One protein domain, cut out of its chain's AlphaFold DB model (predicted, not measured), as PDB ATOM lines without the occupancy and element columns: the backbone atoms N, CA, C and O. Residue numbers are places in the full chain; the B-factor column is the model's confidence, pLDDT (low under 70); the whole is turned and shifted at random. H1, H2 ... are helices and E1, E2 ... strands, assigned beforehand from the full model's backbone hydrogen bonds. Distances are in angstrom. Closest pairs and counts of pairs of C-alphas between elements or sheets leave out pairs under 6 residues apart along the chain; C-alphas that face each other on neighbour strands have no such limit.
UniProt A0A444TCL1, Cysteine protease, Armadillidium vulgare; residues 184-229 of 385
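Overview. This is residues 184 to 229 of the 385 residues of the protein "Cysteine protease" of Armadillidium vulgare (UniProt A0A444TCL1). This small domain has little regular structure: a three-stranded sheet with one short helix, H1, over one face, and a long loop folding back beside edge strand E3. The printed part has 46 residues, with E1, E2, E3 and H1 in that order; under half are in named elements, class mixed. The sheet, order E1 E2 E3, is mixed. The whole is compact, radius of gyration of the C-alphas 10.2 A, spanning 31 by 24 by 17 A.

Arrangement. Find the antiparallel hairpin of E1, residues 192 to 194, and E2, residues 197 to 199; N 192 and O 199 are 2.8 A apart, within hydrogen-bond range. E3, residues 215 to 217, is parallel to E2, with N 217 and O 198 at 2.8 A. Residues 208 to 209 pair antiparallel with 215 to 216. H1, residues 219 to 227, is on the sheet, height 9.5 A; its closest C-alphas to E2 are Val 219 and Tyr 199, 5.7 A. Every O i to N i+4 pair in H1 is within range.

Along the chain. Start E1 at C-alpha 192, (174.525, 114.666, 158.645). H1 runs 12.2 A to C-alpha 227, (178.434, 113.729, 172.575).

Size, cuts and confidence. The printed part has no cut. The link E2 to E3 is long. Residues 184 to 188 and 210 to 214 have pLDDT under 70.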
ATOM      1  N   THR A 184     184.411 125.417 161.812       48.53
ATOM      2  CA  THR A 184     183.776 124.486 160.879       48.53
ATOM      3  C   THR A 184     182.320 124.915 160.712       48.53
ATOM      4  O   THR A 184     181.513 124.789 161.634       48.53
ATOM      5  N   LYS A 185     181.982 125.499 159.559       49.97
ATOM      6  CA  LYS A 185     180.600 125.836 159.214       49.97
ATOM      7  C   LYS A 185     179.934 124.579 158.665       49.97
ATOM      8  O   LYS A 185     180.128 124.252 157.501       49.97
ATOM      9  N   PHE A 186     179.154 123.887 159.490       56.47
ATOM     10  CA  PHE A 186     178.214 122.896 158.976       56.47
ATOM     11  C   PHE A 186     177.141 123.627 158.167       56.47
ATOM     12  O   PHE A 186     176.550 124.597 158.655       56.47
ATOM     13  N   SER A 187     176.896 123.187 156.933       65.56
ATOM     14  CA  SER A 187     175.688 123.609 156.229       65.56
ATOM     15  C   SER A 187     174.495 123.025 156.979       65.56
ATOM     16  O   SER A 187     174.465 121.842 157.309       65.56
ATOM     17  N   LYS A 188     173.509 123.869 157.282       64.75
ATOM     18  CA  LYS A 188     172.281 123.438 157.965       64.75
ATOM     19  C   LYS A 188     171.303 122.779 156.987       64.75
ATOM     20  O   LYS A 188     170.221 122.366 157.385       64.75
ATOM     21  N   GLU A 189     171.646 122.770 155.704       73.12
ATOM     22  CA  GLU A 189     170.839 122.330 154.567       73.12
ATOM     23  C   GLU A 189     171.236 120.934 154.089       73.12
ATOM     24  O   GLU A 189     170.509 120.334 153.305       73.12
ATOM     25  N   THR A 190     172.393 120.432 154.524       83.00
ATOM     26  CA  THR A 190     172.867 119.094 154.174       83.00
ATOM     27  C   THR A 190     172.622 118.131 155.330       83.00
ATOM     28  O   THR A 190     172.831 118.495 156.492       83.00
ATOM     29  N   PRO A 191     172.136 116.911 155.049       85.38
ATOM     30  CA  PRO A 191     171.961 115.900 156.078       85.38
ATOM     31  C   PRO A 191     173.316 115.441 156.627       85.38
ATOM     32  O   PRO A 191     174.274 115.248 155.880       85.38
ATOM     33  N   ILE A 192     173.375 115.232 157.939       86.31
ATOM     34  CA  ILE A 192     174.525 114.666 158.645       86.31
ATOM     35  C   ILE A 192     174.292 113.168 158.805       86.31
ATOM     36  O   ILE A 192     173.214 112.755 159.220       86.31
ATOM     37  N   PHE A 193     175.305 112.353 158.529       86.56
ATOM     38  CA  PHE A 193     175.249 110.911 158.740       86.56
ATOM     39  C   PHE A 193     176.148 110.533 159.913       86.56
ATOM     40  O   PHE A 193     177.344 110.823 159.901       86.56
ATOM     41  N   LEU A 194     175.588 109.862 160.920       85.75
ATOM     42  CA  LEU A 194     176.358 109.332 162.044       85.75
ATOM     43  C   LEU A 194     175.913 107.903 162.353       85.75
ATOM     44  O   LEU A 194     174.795 107.668 162.800       85.75
ATOM     45  N   LEU A 195     176.806 106.938 162.112       86.12
ATOM     46  CA  LEU A 195     176.646 105.525 162.492       86.12
ATOM     47  C   LEU A 195     175.283 104.903 162.104       86.12
ATOM     48  O   LEU A 195     174.674 104.175 162.895       86.12
ATOM     49  N   GLY A 196     174.810 105.182 160.885       81.44
ATOM     50  CA  GLY A 196     173.542 104.659 160.357       81.44
ATOM     51  C   GLY A 196     172.300 105.481 160.716       81.44
ATOM     52  O   GLY A 196     171.187 105.032 160.459       81.44
ATOM     53  N   LYS A 197     172.473 106.673 161.294       84.62
ATOM     54  CA  LYS A 197     171.408 107.659 161.500       84.62
ATOM     55  C   LYS A 197     171.639 108.888 160.625       84.62
ATOM     56  O   LYS A 197     172.788 109.251 160.357       84.62
ATOM     57  N   ILE A 198     170.549 109.509 160.191       88.12
ATOM     58  CA  ILE A 198     170.545 110.702 159.342       88.12
ATOM     59  C   ILE A 198     169.959 111.856 160.148       88.12
ATOM     60  O   ILE A 198     168.886 111.718 160.728       88.12
ATOM     61  N   TYR A 199     170.625 113.005 160.165       84.50
ATOM     62  CA  TYR A 199     170.177 114.166 160.922       84.50
ATOM     63  C   TYR A 199     170.017 115.373 160.018       84.50
ATOM     64  O   TYR A 199     170.917 115.711 159.251       84.50
ATOM     65  N   HIS A 200     168.869 116.036 160.097       86.88
ATOM     66  CA  HIS A 200     168.582 117.197 159.268       86.88
ATOM     67  C   HIS A 200     167.503 118.086 159.896       86.88
ATOM     68  O   HIS A 200     166.553 117.600 160.506       86.88
ATOM     69  N   LYS A 201     167.594 119.405 159.678       84.12
ATOM     70  CA  LYS A 201     166.625 120.385 160.209       84.12
ATOM     71  C   LYS A 201     165.180 120.144 159.753       84.12
ATOM     72  O   LYS A 201     164.248 120.576 160.421       84.12
ATOM     73  N   ALA A 202     164.990 119.472 158.614       85.06
ATOM     74  CA  ALA A 202     163.658 119.180 158.083       85.06
ATOM     75  C   ALA A 202     162.861 118.200 158.955       85.06
ATOM     76  O   ALA A 202     161.636 118.217 158.885       85.06
ATOM     77  N   PHE A 203     163.529 117.379 159.773       83.62
ATOM     78  CA  PHE A 203     162.862 116.358 160.582       83.62
ATOM     79  C   PHE A 203     162.215 116.912 161.867       83.62
ATOM     80  O   PHE A 203     161.381 116.227 162.449       83.62
ATOM     81  N   LYS A 204     162.496 118.169 162.267       81.62
ATOM     82  CA  LYS A 204     161.939 118.806 163.488       81.62
ATOM     83  C   LYS A 204     162.001 117.845 164.698       81.62
ATOM     84  O   LYS A 204     162.914 117.042 164.782       81.62
ATOM     85  N   ASP A 205     161.051 117.861 165.623       74.88
ATOM     86  CA  ASP A 205     161.068 116.971 166.801       74.88
ATOM     87  C   ASP A 205     160.605 115.528 166.512       74.88
ATOM     88  O   ASP A 205     160.264 114.789 167.432       74.88
ATOM     89  N   GLN A 206     160.550 115.112 165.242       71.12
ATOM     90  CA  GLN A 206     160.058 113.793 164.853       71.12
ATOM     91  C   GLN A 206     161.201 112.871 164.435       71.12
ATOM     92  O   GLN A 206     161.954 113.163 163.504       71.12
ATOM     93  N   GLN A 207     161.266 111.707 165.082       74.12
ATOM     94  CA  GLN A 207     162.035 110.583 164.567       74.12
ATOM     95  C   GLN A 207     161.218 109.851 163.508       74.12
ATOM     96  O   GLN A 207     160.083 109.438 163.752       74.12
ATOM     97  N   VAL A 208     161.806 109.690 162.324       79.31
ATOM     98  CA  VAL A 208     161.174 109.016 161.188       79.31
ATOM     99  C   VAL A 208     162.016 107.808 160.804       79.31
ATOM    100  O   VAL A 208     163.230 107.917 160.634       79.31
ATOM    101  N   TYR A 209     161.370 106.657 160.646       77.31
ATOM    102  CA  TYR A 209     162.000 105.456 160.106       77.31
ATOM    103  C   TYR A 209     161.875 105.485 158.583       77.31
ATOM    104  O   TYR A 209     160.767 105.468 158.047       77.31
ATOM    105  N   GLY A 210     163.004 105.593 157.883       65.69
ATOM    106  CA  GLY A 210     163.037 105.543 156.423       65.69
ATOM    107  C   GLY A 210     162.810 104.126 155.890       65.69
ATOM    108  O   GLY A 210     163.084 103.146 156.581       65.69
ATOM    109  N   GLU A 211     162.381 104.013 154.630       55.16
ATOM    110  CA  GLU A 211     162.083 102.728 153.965       55.16
ATOM    111  C   GLU A 211     163.272 101.745 153.947       55.16
ATOM    112  O   GLU A 211     163.071 100.536 153.907       55.16
ATOM    113  N   ALA A 212     164.511 102.243 154.051       61.12
ATOM    114  CA  ALA A 212     165.739 101.440 154.108       61.12
ATOM    115  C   ALA A 212     166.260 101.176 155.542       61.12
ATOM    116  O   ALA A 212     167.423 100.822 155.725       61.12
ATOM    117  N   GLY A 213     165.433 101.384 156.572       63.44
ATOM    118  CA  GLY A 213     165.792 101.119 157.973       63.44
ATOM    119  C   GLY A 213     166.686 102.181 158.628       63.44
ATOM    120  O   GLY A 213     167.145 101.989 159.753       63.44
ATOM    121  N   PHE A 214     166.928 103.309 157.955       68.69
ATOM    122  CA  PHE A 214     167.614 104.456 158.552       68.69
ATOM    123  C   PHE A 214     166.699 105.176 159.543       68.69
ATOM    124  O   PHE A 214     165.528 105.423 159.255       68.69
ATOM    125  N   VAL A 215     167.263 105.574 160.684       79.19
ATOM    126  CA  VAL A 215     166.598 106.489 161.618       79.19
ATOM    127  C   VAL A 215     166.968 107.916 161.232       79.19
ATOM    128  O   VAL A 215     168.150 108.271 161.206       79.19
ATOM    129  N   CYS A 216     165.957 108.722 160.935       85.31
ATOM    130  CA  CYS A 216     166.083 110.134 160.604       85.31
ATOM    131  C   CYS A 216     165.665 110.993 161.804       85.31
ATOM    132  O   CYS A 216     164.614 110.731 162.387       85.31
ATOM    133  N   SER A 217     166.455 112.010 162.165       87.81
ATOM    134  CA  SER A 217     166.140 112.912 163.286       87.81
ATOM    135  C   SER A 217     166.680 114.345 163.114       87.81
ATOM    136  O   SER A 217     167.269 114.688 162.090       87.81
ATOM    137  N   ASN A 218     166.462 115.228 164.090       87.88
ATOM    138  CA  ASN A 218     166.939 116.617 164.078       87.88
ATOM    139  C   ASN A 218     168.403 116.795 164.499       87.88
ATOM    140  O   ASN A 218     169.134 115.863 164.821       87.88
ATOM    141  N   VAL A 219     168.854 118.048 164.471       85.19
ATOM    142  CA  VAL A 219     170.238 118.427 164.777       85.19
ATOM    143  C   VAL A 219     170.530 118.353 166.284       85.19
ATOM    144  O   VAL A 219     171.679 118.168 166.683       85.19
ATOM    145  N   GLU A 220     169.521 118.484 167.139       85.12
ATOM    146  CA  GLU A 220     169.632 118.350 168.593       85.12
ATOM    147  C   GLU A 220     169.949 116.898 168.977       85.12
ATOM    148  O   GLU A 220     170.882 116.648 169.745       85.12
ATOM    149  N   ASP A 221     169.269 115.946 168.343       85.69
ATOM    150  CA  ASP A 221     169.545 114.514 168.432       85.69
ATOM    151  C   ASP A 221     170.952 114.177 167.931       85.69
ATOM    152  O   ASP A 221     171.641 113.371 168.553       85.69
ATOM    153  N   PHE A 222     171.428 114.838 166.867       86.12
ATOM    154  CA  PHE A 222     172.820 114.697 166.431       86.12
ATOM    155  C   PHE A 222     173.795 115.105 167.534       86.12
ATOM    156  O   PHE A 222     174.736 114.367 167.814       86.12
ATOM    157  N   LYS A 223     173.587 116.263 168.175       83.88
ATOM    158  CA  LYS A 223     174.475 116.732 169.252       83.88
ATOM    159  C   LYS A 223     174.496 115.739 170.408       83.88
ATOM    160  O   LYS A 223     175.573 115.431 170.908       83.88
ATOM    161  N   ARG A 224     173.329 115.226 170.804       86.31
ATOM    162  CA  ARG A 224     173.207 114.226 171.871       86.31
ATOM    163  C   ARG A 224     173.940 112.932 171.511       86.31
ATOM    164  O   ARG A 224     174.774 112.464 172.289       86.31
ATOM    165  N   ASP A 225     173.685 112.385 170.326       84.56
ATOM    166  CA  ASP A 225     174.287 111.128 169.873       84.56
ATOM    167  C   ASP A 225     175.805 111.272 169.668       84.56
ATOM    168  O   ASP A 225     176.568 110.385 170.052       84.56
ATOM    169  N   PHE A 226     176.259 112.406 169.129       86.06
ATOM    170  CA  PHE A 226     177.676 112.710 168.931       86.06
ATOM    171  C   PHE A 226     178.423 112.864 170.260       86.06
ATOM    172  O   PHE A 226     179.484 112.267 170.433       86.06
ATOM    173  N   SER A 227     177.858 113.596 171.227       84.38
ATOM    174  CA  SER A 227     178.434 113.729 172.575       84.38
ATOM    175  C   SER A 227     178.473 112.415 173.347       84.38
ATOM    176  O   SER A 227     179.269 112.266 174.270       84.38
ATOM    177  N   SER A 228     177.632 111.453 172.968       85.25
ATOM    178  CA  SER A 228     177.585 110.124 173.581       85.25
ATOM    179  C   SER A 228     178.651 109.166 173.042       85.25
ATOM    180  O   SER A 228     178.785 108.049 173.547       85.25
ATOM    181  N   LEU A 229     179.402 109.557 172.005       86.69
ATOM    182  CA  LEU A 229     180.499 108.748 171.486       86.69
ATOM    183  C   LEU A 229     181.666 108.753 172.468       86.69
ATOM    184  O   LEU A 229     182.182 109.798 172.860       86.69
TER     185      LEU A 229